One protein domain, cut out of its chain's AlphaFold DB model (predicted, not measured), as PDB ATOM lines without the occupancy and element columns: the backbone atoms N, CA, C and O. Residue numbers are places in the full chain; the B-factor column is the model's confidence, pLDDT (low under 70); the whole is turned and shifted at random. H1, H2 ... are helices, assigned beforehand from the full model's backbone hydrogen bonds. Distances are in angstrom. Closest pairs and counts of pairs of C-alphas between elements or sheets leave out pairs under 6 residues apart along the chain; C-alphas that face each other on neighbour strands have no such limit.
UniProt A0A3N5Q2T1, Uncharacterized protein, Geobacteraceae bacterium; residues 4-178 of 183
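AT A GLANCE: This is residues 4 to 178 of the 183 residues of an uncharacterized protein of Geobacteraceae bacterium (UniProt A0A3N5Q2T1). One very long helix, H4, makes a rod's length; H2 and H3 pack on its later part, H1 covers them, and H5 and H6 fold back beside H3. H4's earlier part runs beside loop residues 65 to 101. The 175 printed residues include six named helices, H1 to H6 in order, and no named strand: all helix, only just extended, close to loose (radius of gyration of the C-alphas 23.6 A), spanning 79 by 31 by 23 A.

IN THESE COORDINATES: Find C-alpha 102 at (142.691, 109.084, 1.904); H4 runs 65.6 A to residue 147. H3, residues 43 to 64, runs 32.1 A. H1, residues 4 to 20, starts at (89.489, 114.567, 30.787). Find H2 at 23 to 34, H5 at 151 to 164, H6 at 168 to 176.

HOW THE PARTS SIT: H1 to H4 form an up-and-down bundle, each running against the one before. H4 touches H3 with residues 128 to 146 alone; closest C-alphas, Trp 54 and Ala 139, 6.8 A. H5 and H6 only just touch, with 3 pairs of C-alphas within 8 A; closest, Ile 161 and Ala 171, 6.3 A. In all six helices every O i to N i+4 pair is within hydrogen-bond range.

THE WHOLE: The farthest C-alphas, Glu 41 and Pro 89, are 79.3 A apart. The printed part has no cut; H3 to H4 is a long link. No printed residue is under 70 in pLDDT.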
ATOM      1  N   ASP A   4      89.516 115.077  32.160       93.94
ATOM      2  CA  ASP A   4      89.489 114.567  30.787       93.94
ATOM      3  C   ASP A   4      90.329 115.452  29.865       93.94
ATOM      4  O   ASP A   4      91.080 114.958  29.020       93.94
ATOM      5  N   THR A   5      90.315 116.764  30.117       95.38
ATOM      6  CA  THR A   5      91.248 117.698  29.470       95.38
ATOM      7  C   THR A   5      92.699 117.364  29.822       95.38
ATOM      8  O   THR A   5      93.566 117.380  28.946       95.38
ATOM      9  N   ALA A   6      92.974 117.048  31.091       95.25
ATOM     10  CA  ALA A   6      94.309 116.682  31.545       95.25
ATOM     11  C   ALA A   6      94.796 115.388  30.883       95.25
ATOM     12  O   ALA A   6      95.894 115.373  30.332       95.25
ATOM     13  N   LYS A   7      93.962 114.337  30.863       96.88
ATOM     14  CA  LYS A   7      94.263 113.062  30.193       96.88
ATOM     15  C   LYS A   7      94.630 113.276  28.733       96.88
ATOM     16  O   LYS A   7      95.689 112.828  28.312       96.88
ATOM     17  N   LYS A   8      93.798 114.016  27.989       97.75
ATOM     18  CA  LYS A   8      94.047 114.313  26.575       97.75
ATOM     19  C   LYS A   8      95.401 114.994  26.376       97.75
ATOM     20  O   LYS A   8      96.207 114.516  25.586       97.75
ATOM     21  N   LYS A   9      95.675 116.065  27.127       98.12
ATOM     22  CA  LYS A   9      96.946 116.794  27.012       98.12
ATOM     23  C   LYS A   9      98.142 115.925  27.386       98.12
ATOM     24  O   LYS A   9      99.155 115.984  26.706       98.12
ATOM     25  N   VAL A  10      98.045 115.117  28.442       98.12
ATOM     26  CA  VAL A  10      99.126 114.198  28.826       98.12
ATOM     27  C   VAL A  10      99.377 113.181  27.714       98.12
ATOM     28  O   VAL A  10     100.524 113.026  27.311       98.12
ATOM     29  N   SER A  11      98.337 112.558  27.157       98.12
ATOM     30  CA  SER A  11      98.473 111.633  26.025       98.12
ATOM     31  C   SER A  11      99.135 112.287  24.809       98.12
ATOM     32  O   SER A  11     100.068 111.712  24.260       98.12
ATOM     33  N   GLU A  12      98.738 113.510  24.442       98.44
ATOM     34  CA  GLU A  12      99.370 114.267  23.349       98.44
ATOM     35  C   GLU A  12     100.875 114.479  23.589       98.44
ATOM     36  O   GLU A  12     101.676 114.325  22.667       98.44
ATOM     37  N   ARG A  13     101.279 114.778  24.833       98.44
ATOM     38  CA  ARG A  13     102.696 114.925  25.211       98.44
ATOM     39  C   ARG A  13     103.452 113.602  25.147       98.44
ATOM     40  O   ARG A  13     104.549 113.548  24.599       98.44
ATOM     41  N   LEU A  14     102.864 112.516  25.647       98.44
ATOM     42  CA  LEU A  14     103.482 111.191  25.568       98.44
ATOM     43  C   LEU A  14     103.655 110.735  24.110       98.44
ATOM     44  O   LEU A  14     104.713 110.226  23.745       98.44
ATOM     45  N   GLU A  15     102.666 110.974  23.248       98.25
ATOM     46  CA  GLU A  15     102.772 110.699  21.810       98.25
ATOM     47  C   GLU A  15     103.829 111.566  21.119       98.25
ATOM     48  O   GLU A  15     104.570 111.074  20.263       98.25
ATOM     49  N   ALA A  16     103.926 112.848  21.483       98.31
ATOM     50  CA  ALA A  16     104.960 113.738  20.969       98.31
ATOM     51  C   ALA A  16     106.363 113.251  21.361       98.31
ATOM     52  O   ALA A  16     107.262 113.249  20.516       98.31
ATOM     53  N   PHE A  17     106.544 112.759  22.591       98.44
ATOM     54  CA  PHE A  17     107.790 112.117  23.011       98.44
ATOM     55  C   PHE A  17     108.094 110.870  22.176       98.44
ATOM     56  O   PHE A  17     109.194 110.763  21.644       98.44
ATOM     57  N   ILE A  18     107.131 109.957  22.001       97.81
ATOM     58  CA  ILE A  18     107.333 108.729  21.210       97.81
ATOM     59  C   ILE A  18     107.801 109.059  19.783       97.81
ATOM     60  O   ILE A  18     108.653 108.364  19.236       97.81
ATOM     61  N   LYS A  19     107.263 110.126  19.179       97.75
ATOM     62  CA  LYS A  19     107.612 110.543  17.812       97.75
ATOM     63  C   LYS A  19     108.961 111.257  17.715       97.75
ATOM     64  O   LYS A  19     109.636 111.118  16.702       97.75
ATOM     65  N   SER A  20     109.323 112.058  18.716       97.25
ATOM     66  CA  SER A  20     110.455 112.995  18.628       97.25
ATOM     67  C   SER A  20     111.670 112.619  19.478       97.25
ATOM     68  O   SER A  20     112.756 113.140  19.244       97.25
ATOM     69  N   GLY A  21     111.495 111.774  20.496       96.12
ATOM     70  CA  GLY A  21     112.498 111.492  21.523       96.12
ATOM     71  C   GLY A  21     112.803 112.671  22.459       96.12
ATOM     72  O   GLY A  21     113.714 112.574  23.282       96.12
ATOM     73  N   GLN A  22     112.075 113.789  22.363       97.44
ATOM     74  CA  GLN A  22     112.364 114.993  23.143       97.44
ATOM     75  C   GLN A  22     111.903 114.850  24.597       97.44
ATOM     76  O   GLN A  22     110.710 114.867  24.894       97.44
ATOM     77  N   LEU A  23     112.861 114.779  25.525       98.00
ATOM     78  CA  LEU A  23     112.604 114.604  26.962       98.00
ATOM     79  C   LEU A  23     111.740 115.711  27.584       98.00
ATOM     80  O   LEU A  23     111.125 115.500  28.627       98.00
ATOM     81  N   GLU A  24     111.668 116.879  26.946       98.25
ATOM     82  CA  GLU A  24     110.826 117.980  27.410       98.25
ATOM     83  C   GLU A  24     109.335 117.637  27.382       98.25
ATOM     84  O   GLU A  24     108.580 118.043  28.263       98.25
ATOM     85  N   GLU A  25     108.907 116.799  26.441       98.56
ATOM     86  CA  GLU A  25     107.522 116.341  26.384       98.56
ATOM     87  C   GLU A  25     107.159 115.478  27.607       98.56
ATOM     88  O   GLU A  25     106.058 115.601  28.147       98.56
ATOM     89  N   LEU A  26     108.107 114.697  28.141       98.69
ATOM     90  CA  LEU A  26     107.923 113.950  29.392       98.69
ATOM     91  C   LEU A  26     107.839 114.882  30.612       98.69
ATOM     92  O   LEU A  26     107.008 114.666  31.496       98.69
ATOM     93  N   ARG A  27     108.653 115.948  30.656       98.56
ATOM     94  CA  ARG A  27     108.585 116.974  31.719       98.56
ATOM     95  C   ARG A  27     107.256 117.719  31.701       98.56
ATOM     96  O   ARG A  27     106.646 117.936  32.754       98.56
ATOM     97  N   ASN A  28     106.779 118.061  30.510       98.38
ATOM     98  CA  ASN A  28     105.488 118.709  30.308       98.38
ATOM     99  C   ASN A  28     104.332 117.789  30.712       98.38
ATOM    100  O   ASN A  28     103.421 118.232  31.412       98.38
ATOM    101  N   ALA A  29     104.386 116.505  30.339       98.56
ATOM    102  CA  ALA A  29     103.421 115.502  30.783       98.56
ATOM    103  C   ALA A  29     103.376 115.413  32.318       98.56
ATOM    104  O   ALA A  29     102.303 115.547  32.901       98.56
ATOM    105  N   ALA A  30     104.528 115.279  32.979       98.50
ATOM    106  CA  ALA A  30     104.607 115.237  34.439       98.50
ATOM    107  C   ALA A  30     104.019 116.494  35.099       98.50
ATOM    108  O   ALA A  30     103.215 116.390  36.021       98.50
ATOM    109  N   SER A  31     104.352 117.679  34.583       98.06
ATOM    110  CA  SER A  31     103.838 118.954  35.104       98.06
ATOM    111  C   SER A  31     102.315 119.063  34.968       98.06
ATOM    112  O   SER A  31     101.630 119.542  35.874       98.06
ATOM    113  N   LEU A  32     101.756 118.571  33.856       98.06
ATOM    114  CA  LEU A  32     100.309 118.482  33.665       98.06
ATOM    115  C   LEU A  32      99.669 117.527  34.675       98.06
ATOM    116  O   LEU A  32      98.645 117.884  35.256       98.06
ATOM    117  N   ILE A  33     100.272 116.358  34.919       97.88
ATOM    118  CA  ILE A  33      99.795 115.397  35.924       97.88
ATOM    119  C   ILE A  33      99.821 116.031  37.319       97.88
ATOM    120  O   ILE A  33      98.828 115.955  38.045       97.88
ATOM    121  N   ASP A  34     100.918 116.698  37.681       96.56
ATOM    122  CA  ASP A  34     101.078 117.381  38.967       96.56
ATOM    123  C   ASP A  34      99.961 118.403  39.203       96.56
ATOM    124  O   ASP A  34      99.376 118.407  40.285       96.56
ATOM    125  N   SER A  35      99.579 119.162  38.169       96.00
ATOM    126  CA  SER A  35      98.524 120.189  38.227       96.00
ATOM    127  C   SER A  35      97.086 119.666  38.392       96.00
ATOM    128  O   SER A  35      96.150 120.457  38.540       96.00
ATOM    129  N   ILE A  36      96.875 118.346  38.331       95.12
ATOM    130  CA  ILE A  36      95.565 117.729  38.568       95.12
ATOM    131  C   ILE A  36      95.282 117.731  40.071       95.12
ATOM    132  O   ILE A  36      95.939 117.014  40.831       95.12
ATOM    133  N   GLU A  37      94.255 118.470  40.478       89.56
ATOM    134  CA  GLU A  37      93.778 118.525  41.861       89.56
ATOM    135  C   GLU A  37      92.453 117.760  42.016       89.56
ATOM    136  O   GLU A  37      91.579 117.866  41.148       89.56
ATOM    137  N   PRO A  38      92.268 116.983  43.100       83.25
ATOM    138  CA  PRO A  38      91.008 116.305  43.371       83.25
ATOM    139  C   PRO A  38      89.891 117.321  43.624       83.25
ATOM    140  O   PRO A  38      90.031 118.237  44.430       83.25
ATOM    141  N   THR A  39      88.753 117.130  42.960       82.88
ATOM    142  CA  THR A  39      87.538 117.903  43.234       82.88
ATOM    143  C   THR A  39      86.791 117.314  44.430       82.88
ATOM    144  O   THR A  39      86.910 116.123  44.727       82.88
ATOM    145  N   VAL A  40      85.992 118.143  45.111       78.56
ATOM    146  CA  VAL A  40      85.179 117.718  46.267       78.56
ATOM    147  C   VAL A  40      84.138 116.667  45.866       78.56
ATOM    148  O   VAL A  40      83.848 115.758  46.636       78.56
ATOM    149  N   GLU A  41      83.614 116.751  44.642       80.00
ATOM    150  CA  GLU A  41      82.530 115.887  44.166       80.00
ATOM    151  C   GLU A  41      82.987 114.472  43.791       80.00
ATOM    152  O   GLU A  41      82.245 113.512  43.988       80.00
ATOM    153  N   LYS A  42      84.194 114.316  43.223       86.56
ATOM    154  CA  LYS A  42      84.692 113.020  42.719       86.56
ATOM    155  C   LYS A  42      86.161 112.769  43.086       86.56
ATOM    156  O   LYS A  42      86.974 112.457  42.207       86.56
ATOM    157  N   PRO A  43      86.531 112.837  44.376       87.44
ATOM    158  CA  PRO A  43      87.927 112.754  44.793       87.44
ATOM    159  C   PRO A  43      88.560 111.405  44.441       87.44
ATOM    160  O   PRO A  43      89.744 111.345  44.129       87.44
ATOM    161  N   GLN A  44      87.804 110.304  44.474       91.38
ATOM    162  CA  GLN A  44      88.326 108.986  44.111       91.38
ATOM    163  C   GLN A  44      88.657 108.889  42.618       91.38
ATOM    164  O   GLN A  44      89.803 108.622  42.281       91.38
ATOM    165  N   ALA A  45      87.704 109.202  41.736       91.81
ATOM    166  CA  ALA A  45      87.908 109.115  40.290       91.81
ATOM    167  C   ALA A  45      89.091 109.972  39.804       91.81
ATOM    168  O   ALA A  45      89.868 109.529  38.958       91.81
ATOM    169  N   VAL A  46      89.265 111.178  40.366       94.00
ATOM    170  CA  VAL A  46      90.407 112.043  40.026       94.00
ATOM    171  C   VAL A  46      91.730 111.434  40.497       94.00
ATOM    172  O   VAL A  46      92.705 111.456  39.748       94.00
ATOM    173  N   ARG A  47      91.774 110.853  41.704       94.19
ATOM    174  CA  ARG A  47      92.977 110.182  42.219       94.19
ATOM    175  C   ARG A  47      93.364 108.972  41.369       94.19
ATOM    176  O   ARG A  47      94.494 108.922  40.893       94.19
ATOM    177  N   SER A  48      92.421 108.070  41.086       94.69
ATOM    178  CA  SER A  48      92.683 106.890  40.252       94.69
ATOM    179  C   SER A  48      93.172 107.285  38.857       94.69
ATOM    180  O   SER A  48      94.102 106.686  38.324       94.69
ATOM    181  N   ALA A  49      92.585 108.333  38.271       95.56
ATOM    182  CA  ALA A  49      93.012 108.846  36.975       95.56
ATOM    183  C   ALA A  49      94.419 109.466  37.022       95.56
ATOM    184  O   ALA A  49      95.222 109.206  36.129       95.56
ATOM    185  N   LYS A  50      94.745 110.247  38.060       96.81
ATOM    186  CA  LYS A  50      96.089 110.815  38.245       96.81
ATOM    187  C   LYS A  50      97.140 109.716  38.428       96.81
ATOM    188  O   LYS A  50      98.204 109.803  37.822       96.81
ATOM    189  N   LEU A  51      96.830 108.665  39.192       97.31
ATOM    190  CA  LEU A  51      97.686 107.482  39.304       97.31
ATOM    191  C   LEU A  51      97.897 106.817  37.938       97.31
ATOM    192  O   LEU A  51      99.038 106.587  37.552       97.31
ATOM    193  N   ALA A  52      96.828 106.557  37.182       97.31
ATOM    194  CA  ALA A  52      96.933 105.927  35.866       97.31
ATOM    195  C   ALA A  52      97.827 106.726  34.900       97.31
ATOM    196  O   ALA A  52      98.621 106.137  34.170       97.31
ATOM    197  N   LEU A  53      97.755 108.062  34.931       97.88
ATOM    198  CA  LEU A  53      98.620 108.919  34.116       97.88
ATOM    199  C   LEU A  53     100.094 108.838  34.531       97.88
ATOM    200  O   LEU A  53     100.960 108.778  33.660       97.88
ATOM    201  N   TRP A  54     100.387 108.793  35.835       98.38
ATOM    202  CA  TRP A  54     101.750 108.548  36.319       98.38
ATOM    203  C   TRP A  54     102.288 107.202  35.833       98.38
ATOM    204  O   TRP A  54     103.407 107.136  35.332       98.38
ATOM    205  N   LEU A  55     101.493 106.137  35.945       98.19
ATOM    206  CA  LEU A  55     101.896 104.798  35.510       98.19
ATOM    207  C   LEU A  55     102.149 104.748  33.998       98.19
ATOM    208  O   LEU A  55     103.182 104.235  33.576       98.19
ATOM    209  N   ALA A  56     101.275 105.361  33.194       97.81
ATOM    210  CA  ALA A  56     101.460 105.464  31.748       97.81
ATOM    211  C   ALA A  56     102.740 106.232  31.374       97.81
ATOM    212  O   ALA A  56     103.482 105.805  30.491       97.81
ATOM    213  N   LEU A  57     103.038 107.338  32.065       98.50
ATOM    214  CA  LEU A  57     104.286 108.080  31.876       98.50
ATOM    215  C   LEU A  57     105.514 107.201  32.160       98.50
ATOM    216  O   LEU A  57     106.469 107.212  31.382       98.50
ATOM    217  N   PHE A  58     105.492 106.415  33.238       98.50
ATOM    218  CA  PHE A  58     106.615 105.540  33.572       98.50
ATOM    219  C   PHE A  58     106.776 104.348  32.634       98.50
ATOM    220  O   PHE A  58     107.915 103.977  32.361       98.50
ATOM    221  N   GLU A  59     105.694 103.788  32.092       97.38
ATOM    222  CA  GLU A  59     105.793 102.777  31.032       97.38
ATOM    223  C   GLU A  59     106.549 103.320  29.816       97.38
ATOM    224  O   GLU A  59     107.433 102.651  29.282       97.38
ATOM    225  N   ILE A  60     106.258 104.558  29.410       98.19
ATOM    226  CA  ILE A  60     106.951 105.212  28.296       98.19
ATOM    227  C   ILE A  60     108.429 105.458  28.619       98.19
ATOM    228  O   ILE A  60     109.295 105.168  27.792       98.19
ATOM    229  N   ILE A  61     108.736 105.950  29.823       98.38
ATOM    230  CA  ILE A  61     110.119 106.146  30.279       98.38
ATOM    231  C   ILE A  61     110.886 104.822  30.280       98.38
ATOM    232  O   ILE A  61     112.017 104.760  29.799       98.38
ATOM    233  N   ASP A  62     110.289 103.761  30.817       97.88
ATOM    234  CA  ASP A  62     110.948 102.467  30.939       97.88
ATOM    235  C   ASP A  62     111.141 101.785  29.584       97.88
ATOM    236  O   ASP A  62     112.190 101.180  29.370       97.88
ATOM    237  N   ALA A  63     110.200 101.944  28.650       97.38
ATOM    238  CA  ALA A  63     110.350 101.477  27.275       97.38
ATOM    239  C   ALA A  63     111.430 102.249  26.492       97.38
ATOM    240  O   ALA A  63     112.079 101.678  25.617       97.38
ATOM    241  N   ALA A  64     111.639 103.534  26.799       97.88
ATOM    242  CA  ALA A  64     112.645 104.374  26.143       97.88
ATOM    243  C   ALA A  64     114.071 104.187  26.695       97.88
ATOM    244  O   ALA A  64     115.053 104.584  26.055       97.88
ATOM    245  N   LYS A  65     114.210 103.596  27.886       97.88
ATOM    246  CA  LYS A  65     115.521 103.255  28.440       97.88
ATOM    247  C   LYS A  65     116.111 102.079  27.691       97.88
ATOM    248  O   LYS A  65     115.525 101.006  27.597       97.88
ATOM    249  N   ASP A  66     117.344 102.257  27.261       97.44
ATOM    250  CA  ASP A  66     118.112 101.176  26.682       97.44
ATOM    251  C   ASP A  66     118.660 100.257  27.795       97.44
ATOM    252  O   ASP A  66     119.433 100.718  28.648       97.44
ATOM    253  N   PRO A  67     118.287  98.961  27.819       96.25
ATOM    254  CA  PRO A  67     118.766  98.018  28.827       96.25
ATOM    255  C   PRO A  67     120.260  97.695  28.690       96.25
ATOM    256  O   PRO A  67     120.841  97.170  29.634       96.25
ATOM    257  N   LYS A  68     120.879  97.993  27.540       97.12
ATOM    258  CA  LYS A  68     122.314  97.807  27.284       97.12
ATOM    259  C   LYS A  68     123.126  99.088  27.477       97.12
ATOM    260  O   LYS A  68     124.320  99.080  27.200       97.12
ATOM    261  N   PHE A  69     122.492 100.181  27.902       97.56
ATOM    262  CA  PHE A  69     123.198 101.425  28.177       97.56
ATOM    263  C   PHE A  69     124.171 101.234  29.341       97.56
ATOM    264  O   PHE A  69     123.750 100.904  30.451       97.56
ATOM    265  N   ASP A  70     125.448 101.492  29.077       97.19
ATOM    266  CA  ASP A  70     126.514 101.498  30.068       97.19
ATOM    267  C   ASP A  70     126.926 102.954  30.362       97.19
ATOM    268  O   ASP A  70     127.397 103.643  29.451       97.19
ATOM    269  N   PRO A  71     126.727 103.463  31.594       95.50
ATOM    270  CA  PRO A  71     127.142 104.816  31.956       95.50
ATOM    271  C   PRO A  71     128.667 105.004  31.957       95.50
ATOM    272  O   PRO A  71     129.119 106.144  31.860       95.50
ATOM    273  N   GLU A  72     129.453 103.929  32.031       97.06
ATOM    274  CA  GLU A  72     130.918 103.998  32.000       97.06
ATOM    275  C   GLU A  72     131.473 103.968  30.564       97.06
ATOM    276  O   GLU A  72     132.621 104.355  30.335       97.06
ATOM    277  N   ASP A  73     130.655 103.598  29.567       95.75
ATOM    278  CA  ASP A  73     131.017 103.637  28.143       95.75
ATOM    279  C   ASP A  73     130.894 105.060  27.563       95.75
ATOM    280  O   ASP A  73     130.115 105.355  26.647       95.75
ATOM    281  N   VAL A  74     131.668 105.982  28.133       96.62
ATOM    282  CA  VAL A  74     131.627 107.408  27.798       96.62
ATOM    283  C   VAL A  74     132.122 107.640  26.354       96.62
ATOM    284  O   VAL A  74     133.131 107.062  25.936       96.62
ATOM    285  N   PRO A  75     131.447 108.489  25.554       96.50
ATOM    286  CA  PRO A  75     131.936 108.905  24.242       96.50
ATOM    287  C   PRO A  75     133.307 109.581  24.336       96.50
ATOM    288  O   PRO A  75     133.617 110.260  25.318       96.50
ATOM    289  N   ALA A  76     134.120 109.451  23.289       95.06
ATOM    290  CA  ALA A  76     135.418 110.103  23.261       95.06
ATOM    291  C   ALA A  76     135.236 111.625  23.218       95.06
ATOM    292  O   ALA A  76     134.533 112.154  22.354       95.06
ATOM    293  N   ALA A  77     135.912 112.344  24.119       92.50
ATOM    294  CA  ALA A  77     135.900 113.808  24.121       92.50
ATOM    295  C   ALA A  77     136.489 114.391  22.825       92.50
ATOM    296  O   ALA A  77     136.099 115.472  22.385       92.50
ATOM    297  N   ARG A  78     137.444 113.672  22.221       89.38
ATOM    298  CA  ARG A  78     138.024 113.954  20.907       89.38
ATOM    299  C   ARG A  78     138.317 112.638  20.203       89.38
ATOM    300  O   ARG A  78     138.865 111.728  20.822       89.38
ATOM    301  N   VAL A  79     137.995 112.564  18.917       90.25
ATOM    302  CA  VAL A  79     138.438 111.460  18.061       90.25
ATOM    303  C   VAL A  79     139.879 111.735  17.652       90.25
ATOM    304  O   VAL A  79     140.221 112.849  17.257       90.25
ATOM    305  N   THR A  80     140.739 110.734  17.796       88.69
ATOM    306  CA  THR A  80     142.153 110.817  17.428       88.69
ATOM    307  C   THR A  80     142.442 109.888  16.259       88.69
ATOM    308  O   THR A  80     141.733 108.911  16.023       88.69
ATOM    309  N   VAL A  81     143.497 110.202  15.511       85.00
ATOM    310  CA  VAL A  81     144.051 109.288  14.509       85.00
ATOM    311  C   VAL A  81     145.115 108.389  15.150       85.00
ATOM    312  O   VAL A  81     145.763 108.814  16.114       85.00
ATOM    313  N   PRO A  82     145.330 107.164  14.637       83.06
ATOM    314  CA  PRO A  82     146.396 106.293  15.118       83.06
ATOM    315  C   PRO A  82     147.775 106.976  15.090       83.06
ATOM    316  O   PRO A  82     148.056 107.746  14.160       83.06
ATOM    317  N   PRO A  83     148.666 106.678  16.054       82.06
ATOM    318  CA  PRO A  83     150.048 107.144  16.010       82.06
ATOM    319  C   PRO A  83     150.722 106.773  14.684       82.06
ATOM    320  O   PRO A  83     150.560 105.659  14.192       82.06
ATOM    321  N   GLY A  84     151.471 107.709  14.098       81.56
ATOM    322  CA  GLY A  84     152.139 107.507  12.807       81.56
ATOM    323  C   GLY A  84     151.266 107.772  11.576       81.56
ATOM    324  O   GLY A  84     151.765 107.661  10.458       81.56
ATOM    325  N   THR A  85     149.998 108.169  11.748       85.38
ATOM    326  CA  THR A  85     149.176 108.659  10.630       85.38
ATOM    327  C   THR A  85     149.846 109.879  10.001       85.38
ATOM    328  O   THR A  85     150.109 110.867  10.686       85.38
ATOM    329  N   SER A  86     150.139 109.815   8.700       85.62
ATOM    330  CA  SER A  86     150.759 110.929   7.983       85.62
ATOM    331  C   SER A  86     149.811 112.125   7.933       85.62
ATOM    332  O   SER A  86     148.723 112.053   7.357       85.62
ATOM    333  N   MET A  87     150.248 113.232   8.528       86.88
ATOM    334  CA  MET A  87     149.536 114.505   8.530       86.88
ATOM    335  C   MET A  87     150.159 115.452   7.503       86.88
ATOM    336  O   MET A  87     151.359 115.381   7.227       86.88
ATOM    337  N   LYS A  88     149.357 116.352   6.936       85.94
ATOM    338  CA  LYS A  88     149.864 117.459   6.125       85.94
ATOM    339  C   LYS A  88     150.704 118.406   7.000       85.94
ATOM    340  O   LYS A  88     150.372 118.579   8.177       85.94
ATOM    341  N   PRO A  89     151.765 119.020   6.442       80.50
ATOM    342  CA  PRO A  89     152.501 120.084   7.121       80.50
ATOM    343  C   PRO A  89     151.558 121.214   7.561       80.50
ATOM    344  O   PRO A  89     150.525 121.432   6.931       80.50
ATOM    345  N   ASP A  90     151.916 121.919   8.636       82.44
ATOM    346  CA  ASP A  90     151.218 123.116   9.138       82.44
ATOM    347  C   ASP A  90     149.781 122.913   9.655       82.44
ATOM    348  O   ASP A  90     149.009 123.864   9.770       82.44
ATOM    349  N   CYS A  91     149.419 121.687  10.039       80.06
ATOM    350  CA  CYS A  91     148.138 121.392  10.678       80.06
ATOM    351  C   CYS A  91     148.259 121.326  12.214       80.06
ATOM    352  O   CYS A  91     148.708 120.308  12.745       80.06
ATOM    353  N   PRO A  92     147.827 122.366  12.961       75.69
ATOM    354  CA  PRO A  92     147.922 122.388  14.424       75.69
ATOM    355  C   PRO A  92     146.884 121.491  15.117       75.69
ATOM    356  O   PRO A  92     146.995 121.223  16.313       75.69
ATOM    357  N   VAL A  93     145.855 121.046  14.387       79.12
ATOM    358  CA  VAL A  93     144.748 120.229  14.896       79.12
ATOM    359  C   VAL A  93     144.463 119.098  13.908       79.12
ATOM    360  O   VAL A  93     144.632 119.257  12.701       79.12
ATOM    361  N   VAL A  94     144.025 117.948  14.423       82.19
ATOM    362  CA  VAL A  94     143.572 116.827  13.596       82.19
ATOM    363  C   VAL A  94     142.220 117.184  12.978       82.19
ATOM    364  O   VAL A  94     141.196 117.165  13.657       82.19
ATOM    365  N   THR A  95     142.223 117.521  11.690       85.38
ATOM    366  CA  THR A  95     141.017 117.625  10.859       85.38
ATOM    367  C   THR A  95     141.105 116.629   9.700       85.38
ATOM    368  O   THR A  95     142.214 116.202   9.354       85.38
ATOM    369  N   PRO A  96     139.978 116.249   9.075       85.06
ATOM    370  CA  PRO A  96     139.989 115.338   7.931       85.06
ATOM    371  C   PRO A  96     140.933 115.807   6.817       85.06
ATOM    372  O   PRO A  96     141.713 115.027   6.264       85.06
ATOM    373  N   GLU A  97     140.942 117.108   6.524       87.19
ATOM    374  CA  GLU A  97     141.761 117.714   5.472       87.19
ATOM    375  C   GLU A  97     143.256 117.598   5.762       87.19
ATOM    376  O   GLU A  97     144.052 117.565   4.821       87.19
ATOM    377  N   CYS A  98     143.629 117.515   7.040       90.19
ATOM    378  CA  CYS A  98     144.999 117.374   7.505       90.19
ATOM    379  C   CYS A  98     145.517 115.935   7.431       90.19
ATOM    380  O   CYS A  98     146.726 115.741   7.482       90.19
ATOM    381  N   ILE A  99     144.658 114.928   7.268       91.06
ATOM    382  CA  ILE A  99     145.085 113.534   7.111       91.06
ATOM    383  C   ILE A  99     145.493 113.314   5.650       91.06
ATOM    384  O   ILE A  99     144.676 113.476   4.737       91.06
ATOM    385  N   ALA A 100     146.764 112.988   5.406       89.94
ATOM    386  CA  ALA A 100     147.310 112.883   4.053       89.94
ATOM    387  C   ALA A 100     146.798 111.636   3.314       89.94
ATOM    388  O   ALA A 100     146.422 111.735   2.146       89.94
ATOM    389  N   ASP A 101     146.743 110.495   4.004       90.62
ATOM    390  CA  ASP A 101     146.243 109.232   3.457       90.62
ATOM    391  C   ASP A 101     144.702 109.256   3.328       90.62
ATOM    392  O   ASP A 101     144.006 109.362   4.345       90.62
ATOM    393  N   PRO A 102     144.137 109.126   2.111       90.88
ATOM    394  CA  PRO A 102     142.691 109.084   1.904       90.88
ATOM    395  C   PRO A 102     141.981 107.954   2.664       90.88
ATOM    396  O   PRO A 102     140.845 108.139   3.104       90.88
ATOM    397  N   ALA A 103     142.625 106.795   2.839       90.88
ATOM    398  CA  ALA A 103     142.035 105.671   3.561       90.88
ATOM    399  C   ALA A 103     141.965 105.952   5.068       90.88
ATOM    400  O   ALA A 103     140.933 105.707   5.697       90.88
ATOM    401  N   ALA A 104     143.035 106.513   5.642       90.81
ATOM    402  CA  ALA A 104     143.045 106.970   7.028       90.81
ATOM    403  C   ALA A 104     142.038 108.107   7.269       90.81
ATOM    404  O   ALA A 104     141.346 108.090   8.286       90.81
ATOM    405  N   ARG A 105     141.900 109.047   6.321       92.81
ATOM    406  CA  ARG A 105     140.905 110.130   6.390       92.81
ATOM    407  C   ARG A 105     139.488 109.578   6.476       92.81
ATOM    408  O   ARG A 105     138.764 109.918   7.400       92.81
ATOM    409  N   LYS A 106     139.127 108.663   5.572       92.25
ATOM    410  CA  LYS A 106     137.793 108.053   5.564       92.25
ATOM    411  C   LYS A 106     137.465 107.359   6.892       92.25
ATOM    412  O   LYS A 106     136.385 107.551   7.430       92.25
ATOM    413  N   LYS A 107     138.409 106.591   7.450       91.62
ATOM    414  CA  LYS A 107     138.225 105.934   8.758       91.62
ATOM    415  C   LYS A 107     138.060 106.933   9.901       91.62
ATOM    416  O   LYS A 107     137.315 106.665  10.842       91.62
ATOM    417  N   TYR A 108     138.781 108.051   9.848       92.56
ATOM    418  CA  TYR A 108     138.626 109.126  10.819       92.56
ATOM    419  C   TYR A 108     137.224 109.734  10.738       92.56
ATOM    420  O   TYR A 108     136.566 109.830  11.769       92.56
ATOM    421  N   ASP A 109     136.738 110.045   9.535       92.88
ATOM    422  CA  ASP A 109     135.389 110.589   9.325       92.88
ATOM    423  C   ASP A 109     134.308 109.629   9.847       92.88
ATOM    424  O   ASP A 109     133.466 110.023  10.653       92.88
ATOM    425  N   GLU A 110     134.404 108.338   9.506       93.94
ATOM    426  CA  GLU A 110     133.520 107.286  10.034       93.94
ATOM    427  C   GLU A 110     133.559 107.224  11.575       93.94
ATOM    428  O   GLU A 110     132.530 107.051  12.231       93.94
ATOM    429  N   SER A 111     134.741 107.401  12.175       93.19
ATOM    430  CA  SER A 111     134.911 107.406  13.635       93.19
ATOM    431  C   SER A 111     134.309 108.653  14.287       93.19
ATOM    432  O   SER A 111     133.756 108.563  15.385       93.19
ATOM    433  N   VAL A 112     134.393 109.813  13.629       93.88
ATOM    434  CA  VAL A 112     133.763 111.065  14.074       93.88
ATOM    435  C   VAL A 112     132.246 110.929  14.057       93.88
ATOM    436  O   VAL A 112     131.608 111.225  15.070       93.88
ATOM    437  N   GLU A 113     131.672 110.426  12.966       95.38
ATOM    438  CA  GLU A 113     130.228 110.194  12.851       95.38
ATOM    439  C   GLU A 113     129.732 109.186  13.895       95.38
ATOM    440  O   GLU A 113     128.768 109.455  14.617       95.38
ATOM    441  N   ALA A 114     130.429 108.057  14.054       95.81
ATOM    442  CA  ALA A 114     130.081 107.054  15.057       95.81
ATOM    443  C   ALA A 114     130.152 107.618  16.487       95.81
ATOM    444  O   ALA A 114     129.263 107.357  17.305       95.81
ATOM    445  N   ASN A 115     131.174 108.422  16.800       96.56
ATOM    446  CA  ASN A 115     131.298 109.065  18.106       96.56
ATOM    447  C   ASN A 115     130.218 110.133  18.334       96.56
ATOM    448  O   ASN A 115     129.750 110.272  19.463       96.56
ATOM    449  N   ALA A 116     129.783 110.851  17.294       96.56
ATOM    450  CA  ALA A 116     128.674 111.803  17.381       96.56
ATOM    451  C   ALA A 116     127.359 111.089  17.734       96.56
ATOM    452  O   ALA A 116     126.731 111.423  18.738       96.56
ATOM    453  N   VAL A 117     127.016 110.017  17.009       96.75
ATOM    454  CA  VAL A 117     125.831 109.188  17.306       96.75
ATOM    455  C   VAL A 117     125.900 108.599  18.719       96.75
ATOM    456  O   VAL A 117     124.911 108.617  19.458       96.75
ATOM    457  N   LYS A 118     127.075 108.102  19.132       96.88
ATOM    458  CA  LYS A 118     127.295 107.609  20.499       96.88
ATOM    459  C   LYS A 118     127.098 108.719  21.532       96.88
ATOM    460  O   LYS A 118     126.476 108.471  22.561       96.88
ATOM    461  N   THR A 119     127.592 109.925  21.260       97.62
ATOM    462  CA  THR A 119     127.468 111.090  22.149       97.62
ATOM    463  C   THR A 119     126.018 111.475  22.374       97.62
ATOM    464  O   THR A 119     125.612 111.651  23.525       97.62
ATOM    465  N   ASP A 120     125.229 111.544  21.306       96.31
ATOM    466  CA  ASP A 120     123.815 111.895  21.394       96.31
ATOM    467  C   ASP A 120     123.036 110.831  22.169       96.31
ATOM    468  O   ASP A 120     122.368 111.150  23.154       96.31
ATOM    469  N   ARG A 121     123.215 109.546  21.825       97.06
ATOM    470  CA  ARG A 121     122.599 108.433  22.568       97.06
ATOM    471  C   ARG A 121     122.984 108.463  24.045       97.06
ATOM    472  O   ARG A 121     122.112 108.308  24.899       97.06
ATOM    473  N   TYR A 122     124.268 108.655  24.346       98.25
ATOM    474  CA  TYR A 122     124.767 108.691  25.717       98.25
ATOM    475  C   TYR A 122     124.133 109.834  26.510       98.25
ATOM    476  O   TYR A 122     123.627 109.618  27.613       98.25
ATOM    477  N   ARG A 123     124.090 111.040  25.930       97.62
ATOM    478  CA  ARG A 123     123.456 112.209  26.545       97.62
ATOM    479  C   ARG A 123     121.974 111.961  26.807       97.62
ATOM    480  O   ARG A 123     121.541 112.109  27.947       97.62
ATOM    481  N   THR A 124     121.223 111.523  25.798       97.38
ATOM    482  CA  THR A 124     119.786 111.252  25.931       97.38
ATOM    483  C   THR A 124     119.504 110.207  27.005       97.38
ATOM    484  O   THR A 124     118.626 110.414  27.839       97.38
ATOM    485  N   GLN A 125     120.252 109.099  27.041       98.38
ATOM    486  CA  GLN A 125     120.050 108.054  28.049       98.38
ATOM    487  C   GLN A 125     120.410 108.530  29.462       98.38
ATOM    488  O   GLN A 125     119.700 108.202  30.415       98.38
ATOM    489  N   LYS A 126     121.463 109.343  29.611       98.25
ATOM    490  CA  LYS A 126     121.825 109.947  30.898       98.25
ATOM    491  C   LYS A 126     120.731 110.895  31.394       98.25
ATOM    492  O   LYS A 126     120.282 110.766  32.531       98.25
ATOM    493  N   GLU A 127     120.268 111.799  30.537       98.12
ATOM    494  CA  GLU A 127     119.209 112.756  30.867       98.12
ATOM    495  C   GLU A 127     117.871 112.064  31.161       98.12
ATOM    496  O   GLU A 127     117.194 112.436  32.116       98.12
ATOM    497  N   LEU A 128     117.503 111.023  30.404       98.44
ATOM    498  CA  LEU A 128     116.284 110.242  30.641       98.44
ATOM    499  C   LEU A 128     116.307 109.561  32.015       98.44
ATOM    500  O   LEU A 128     115.298 109.548  32.713       98.44
ATOM    501  N   ARG A 129     117.450 108.999  32.421       98.31
ATOM    502  CA  ARG A 129     117.607 108.332  33.728       98.31
ATOM    503  C   ARG A 129     117.607 109.318  34.890       98.31
ATOM    504  O   ARG A 129     117.045 109.017  35.945       98.31
ATOM    505  N   GLN A 130     118.200 110.492  34.695       98.38
ATOM    506  CA  GLN A 130     118.096 111.578  35.659       98.38
ATOM    507  C   GLN A 130     116.635 112.020  35.813       98.38
ATOM    508  O   GLN A 130     116.119 112.039  36.929       98.38
ATOM    509  N   LEU A 131     115.953 112.291  34.696       98.50
ATOM    510  CA  LEU A 131     114.548 112.686  34.691       98.50
ATOM    511  C   LEU A 131     113.664 111.630  35.363       98.50
ATOM    512  O   LEU A 131     112.834 111.965  36.199       98.50
ATOM    513  N   ASP A 132     113.866 110.352  35.051       98.56
ATOM    514  CA  ASP A 132     113.146 109.257  35.695       98.56
ATOM    515  C   ASP A 132     113.295 109.269  37.223       98.56
ATOM    516  O   ASP A 132     112.312 109.101  37.944       98.56
ATOM    517  N   SER A 133     114.508 109.508  37.720       98.31
ATOM    518  CA  SER A 133     114.773 109.579  39.160       98.31
ATOM    519  C   SER A 133     114.016 110.745  39.803       98.31
ATOM    520  O   SER A 133     113.347 110.569  40.820       98.31
ATOM    521  N   GLU A 134     114.053 111.923  39.176       98.38
ATOM    522  CA  GLU A 134     113.328 113.114  39.632       98.38
ATOM    523  C   GLU A 134     111.808 112.897  39.646       98.38
ATOM    524  O   GLU A 134     111.132 113.244  40.616       98.38
ATOM    525  N   LEU A 135     111.260 112.304  38.584       98.44
ATOM    526  CA  LEU A 135     109.829 112.034  38.457       98.44
ATOM    527  C   LEU A 135     109.361 110.940  39.415       98.44
ATOM    528  O   LEU A 135     108.269 111.047  39.972       98.44
ATOM    529  N   THR A 136     110.196 109.928  39.660       98.50
ATOM    530  CA  THR A 136     109.909 108.867  40.635       98.50
ATOM    531  C   THR A 136     109.701 109.462  42.024       98.50
ATOM    532  O   THR A 136     108.708 109.149  42.668       98.50
ATOM    533  N   LEU A 137     110.533 110.417  42.456       98.19
ATOM    534  CA  LEU A 137     110.355 111.084  43.754       98.19
ATOM    535  C   LEU A 137     109.008 111.818  43.878       98.19
ATOM    536  O   LEU A 137     108.392 111.815  44.947       98.19
ATOM    537  N   ARG A 138     108.528 112.438  42.794       97.94
ATOM    538  CA  ARG A 138     107.229 113.132  42.776       97.94
ATOM    539  C   ARG A 138     106.070 112.145  42.857       97.94
ATOM    540  O   ARG A 138     105.162 112.326  43.672       97.94
ATOM    541  N   ALA A 139     106.122 111.088  42.050       97.75
ATOM    542  CA  ALA A 139     105.127 110.025  42.065       97.75
ATOM    543  C   ALA A 139     105.086 109.318  43.426       97.75
ATOM    544  O   ALA A 139     104.002 109.112  43.966       97.75
ATOM    545  N   ASP A 140     106.242 109.044  44.031       97.38
ATOM    546  CA  ASP A 140     106.354 108.467  45.370       97.38
ATOM    547  C   ASP A 140     105.660 109.345  46.418       97.38
ATOM    548  O   ASP A 140     104.888 108.848  47.244       97.38
ATOM    549  N   ALA A 141     105.911 110.658  46.389       96.44
ATOM    550  CA  ALA A 141     105.287 111.604  47.307       96.44
ATOM    551  C   ALA A 141     103.758 111.623  47.146       96.44
ATOM    552  O   ALA A 141     103.027 111.597  48.141       96.44
ATOM    553  N   TYR A 142     103.275 111.619  45.902       96.19
ATOM    554  CA  TYR A 142     101.851 111.523  45.599       96.19
ATOM    555  C   TYR A 142     101.251 110.208  46.114       96.19
ATOM    556  O   TYR A 142     100.284 110.231  46.878       96.19
ATOM    557  N   ILE A 143     101.861 109.070  45.771       95.50
ATOM    558  CA  ILE A 143     101.382 107.735  46.133       95.50
ATOM    559  C   ILE A 143     101.304 107.579  47.653       95.50
ATOM    560  O   ILE A 143     100.250 107.218  48.173       95.50
ATOM    561  N   LYS A 144     102.364 107.932  48.388       94.75
ATOM    562  CA  LYS A 144     102.378 107.863  49.859       94.75
ATOM    563  C   LYS A 144     101.280 108.722  50.477       94.75
ATOM    564  O   LYS A 144     100.538 108.256  51.341       94.75
ATOM    565  N   LYS A 145     101.146 109.972  50.019       93.31
ATOM    566  CA  LYS A 145     100.140 110.918  50.524       93.31
ATOM    567  C   LYS A 145      98.718 110.416  50.279       93.31
ATOM    568  O   LYS A 145      97.847 110.622  51.125       93.31
ATOM    569  N   THR A 146      98.473 109.824  49.115       93.50
ATOM    570  CA  THR A 146      97.131 109.489  48.640       93.50
ATOM    571  C   THR A 146      96.681 108.084  49.030       93.50
ATOM    572  O   THR A 146      95.525 107.923  49.416       93.50
ATOM    573  N   TYR A 147      97.573 107.098  48.969       93.12
ATOM    574  CA  TYR A 147      97.225 105.682  49.068       93.12
ATOM    575  C   TYR A 147      97.685 105.003  50.364       93.12
ATOM    576  O   TYR A 147      97.184 103.933  50.692       93.12
ATOM    577  N   GLY A 148      98.550 105.637  51.163       86.62
ATOM    578  CA  GLY A 148      99.076 105.055  52.406       86.62
ATOM    579  C   GLY A 148      98.129 105.066  53.617       86.62
ATOM    580  O   GLY A 148      98.568 104.756  54.718       86.62
ATOM    581  N   ARG A 149      96.862 105.480  53.466       82.25
ATOM    582  CA  ARG A 149      95.962 105.757  54.607       82.25
ATOM    583  C   ARG A 149      94.892 104.702  54.871       82.25
ATOM    584  O   ARG A 149      94.401 104.649  55.994       82.25
ATOM    585  N   SER A 150      94.491 103.911  53.874       88.00
ATOM    586  CA  SER A 150      93.436 102.910  54.065       88.00
ATOM    587  C   SER A 150      93.618 101.671  53.181       88.00
ATOM    588  O   SER A 150      94.188 101.773  52.088       88.00
ATOM    589  N   PRO A 151      93.110 100.501  53.614       89.44
ATOM    590  CA  PRO A 151      93.122  99.281  52.808       89.44
ATOM    591  C   PRO A 151      92.403  99.424  51.459       89.44
ATOM    592  O   PRO A 151      92.819  98.823  50.471       89.44
ATOM    593  N   GLU A 152      91.334 100.216  51.385       89.69
ATOM    594  CA  GLU A 152      90.571 100.454  50.153       89.69
ATOM    595  C   GLU A 152      91.409 101.222  49.131       89.69
ATOM    596  O   GLU A 152      91.456 100.845  47.961       89.69
ATOM    597  N   SER A 153      92.121 102.259  49.581       90.12
ATOM    598  CA  SER A 153      93.062 102.990  48.737       90.12
ATOM    599  C   SER A 153      94.195 102.080  48.250       90.12
ATOM    600  O   SER A 153      94.545 102.117  47.074       90.12
ATOM    601  N   LEU A 154      94.715 101.192  49.100       90.94
ATOM    602  CA  LEU A 154      95.731 100.226  48.678       90.94
ATOM    603  C   LEU A 154      95.220  99.272  47.584       90.94
ATOM    604  O   LEU A 154      95.931  99.020  46.609       90.94
ATOM    605  N   LYS A 155      93.983  98.770  47.709       92.56
ATOM    606  CA  LYS A 155      93.351  97.930  46.675       92.56
ATOM    607  C   LYS A 155      93.204  98.680  45.351       92.56
ATOM    608  O   LYS A 155      93.529  98.123  44.307       92.56
ATOM    609  N   GLU A 156      92.760  99.937  45.398       92.69
ATOM    610  CA  GLU A 156      92.660 100.802  44.216       92.69
ATOM    611  C   GLU A 156      94.021 100.981  43.533       92.69
ATOM    612  O   GLU A 156      94.136 100.795  42.323       92.69
ATOM    613  N   MET A 157      95.061 101.298  44.309       94.94
ATOM    614  CA  MET A 157      96.414 101.483  43.788       94.94
ATOM    615  C   MET A 157      96.949 100.205  43.137       94.94
ATOM    616  O   MET A 157      97.497 100.259  42.039       94.94
ATOM    617  N   THR A 158      96.760  99.064  43.803       94.31
ATOM    618  CA  THR A 158      97.209  97.752  43.316       94.31
ATOM    619  C   THR A 158      96.543  97.418  41.985       94.31
ATOM    620  O   THR A 158      97.238  97.146  41.013       94.31
ATOM    621  N   ALA A 159      95.217  97.567  41.891       94.75
ATOM    622  CA  ALA A 159      94.489  97.356  40.641       94.75
ATOM    623  C   ALA A 159      94.965  98.298  39.517       94.75
ATOM    624  O   ALA A 159      95.068  97.895  38.357       94.75
ATOM    625  N   GLY A 160      95.285  99.553  39.857       94.38
ATOM    626  CA  GLY A 160      95.858 100.520  38.923       94.38
ATOM    627  C   GLY A 160      97.223 100.087  38.384       94.38
ATOM    628  O   GLY A 160      97.434 100.154  37.171       94.38
ATOM    629  N   ILE A 161      98.115  99.616  39.261       95.25
ATOM    630  CA  ILE A 161      99.444  99.095  38.908       95.25
ATOM    631  C   ILE A 161      99.312  97.858  38.020       95.25
ATOM    632  O   ILE A 161      99.874  97.857  36.929       95.25
ATOM    633  N   ASP A 162      98.512  96.872  38.425       93.50
ATOM    634  CA  ASP A 162      98.318  95.622  37.677       93.50
ATOM    635  C   ASP A 162      97.785  95.869  36.258       93.50
ATOM    636  O   ASP A 162      98.127  95.159  35.315       93.50
ATOM    637  N   THR A 163      96.955  96.903  36.093       93.31
ATOM    638  CA  THR A 163      96.362  97.253  34.796       93.31
ATOM    639  C   THR A 163      97.330  98.019  33.892       93.31
ATOM    640  O   THR A 163      97.321  97.819  32.677       93.31
ATOM    641  N   ASN A 164      98.127  98.937  34.451       91.19
ATOM    642  CA  ASN A 164      98.814  99.967  33.663       91.19
ATOM    643  C   ASN A 164     100.341  99.875  33.677       91.19
ATOM    644  O   ASN A 164     100.968 100.605  32.916       91.19
ATOM    645  N   LEU A 165     100.949  99.033  34.517       93.38
ATOM    646  CA  LEU A 165     102.400  98.975  34.679       93.38
ATOM    647  C   LEU A 165     102.920  97.549  34.459       93.38
ATOM    648  O   LEU A 165     102.670  96.639  35.244       93.38
ATOM    649  N   ARG A 166     103.681  97.357  33.383       95.38
ATOM    650  CA  ARG A 166     104.297  96.087  32.983       95.38
ATOM    651  C   ARG A 166     105.675  95.907  33.602       95.38
ATOM    652  O   ARG A 166     106.110  94.771  33.801       95.38
ATOM    653  N   ASN A 167     106.385  96.996  33.898       94.81
ATOM    654  CA  ASN A 167     107.693  96.903  34.536       94.81
ATOM    655  C   ASN A 167     107.563  96.401  35.982       94.81
ATOM    656  O   ASN A 167     107.264  97.162  36.904       94.81
ATOM    657  N   SER A 168     107.869  95.119  36.190       94.19
ATOM    658  CA  SER A 168     107.752  94.457  37.492       94.19
ATOM    659  C   SER A 168     108.615  95.095  38.581       94.19
ATOM    660  O   SER A 168     108.168  95.198  39.720       94.19
ATOM    661  N   ARG A 169     109.820  95.588  38.261       95.44
ATOM    662  CA  ARG A 169     110.677  96.263  39.254       95.44
ATOM    663  C   ARG A 169     110.030  97.545  39.756       95.44
ATOM    664  O   ARG A 169     110.045  97.805  40.956       95.44
ATOM    665  N   ARG A 170     109.439  98.327  38.852       96.12
ATOM    666  CA  ARG A 170     108.752  99.565  39.220       96.12
ATOM    667  C   ARG A 170     107.437  99.290  39.949       96.12
ATOM    668  O   ARG A 170     107.141  99.974  40.923       96.12
ATOM    669  N   ALA A 171     106.698  98.258  39.542       95.69
ATOM    670  CA  ALA A 171     105.505  97.810  40.257       95.69
ATOM    671  C   ALA A 171     105.834  97.448  41.711       95.69
ATOM    672  O   ALA A 171     105.193  97.951  42.632       95.69
ATOM    673  N   ILE A 172     106.889  96.653  41.925       95.31
ATOM    674  CA  ILE A 172     107.377  96.294  43.263       95.31
ATOM    675  C   ILE A 172     107.766  97.545  44.060       95.31
ATOM    676  O   ILE A 172     107.384  97.651  45.224       95.31
ATOM    677  N   HIS A 173     108.480  98.498  43.447       95.75
ATOM    678  CA  HIS A 173     108.840  99.766  44.095       95.75
ATOM    679  C   HIS A 173     107.599 100.510  44.603       95.75
ATOM    680  O   HIS A 173     107.510 100.785  45.798       95.75
ATOM    681  N   PHE A 174     106.611 100.767  43.738       95.38
ATOM    682  CA  PHE A 174     105.405 101.510  44.123       95.38
ATOM    683  C   PHE A 174     104.540 100.777  45.152       95.38
ATOM    684  O   PHE A 174     104.056 101.408  46.092       95.38
ATOM    685  N   LEU A 175     104.387  99.455  45.035       93.94
ATOM    686  CA  LEU A 175     103.688  98.646  46.041       93.94
ATOM    687  C   LEU A 175     104.406  98.690  47.400       93.94
ATOM    688  O   LEU A 175     103.760  98.770  48.446       93.94
ATOM    689  N   GLY A 176     105.740  98.702  47.392       93.38
ATOM    690  CA  GLY A 176     106.570  98.793  48.593       93.38
ATOM    691  C   GLY A 176     106.461 100.125  49.343       93.38
ATOM    692  O   GLY A 176     106.752 100.164  50.535       93.38
ATOM    693  N   LEU A 177     106.000 101.204  48.701       92.44
ATOM    694  CA  LEU A 177     105.872 102.521  49.344       92.44
ATOM    695  C   LEU A 177     104.787 102.584  50.423       92.44
ATOM    696  O   LEU A 177     104.834 103.466  51.281       92.44
ATOM    697  N   VAL A 178     103.785 101.713  50.321       87.81
ATOM    698  CA  VAL A 178     102.563 101.727  51.141       87.81
ATOM    699  C   VAL A 178     102.305 100.389  51.833       87.81
ATOM    700  O   VAL A 178     101.337 100.265  52.583       87.81
TER     701      VAL A 178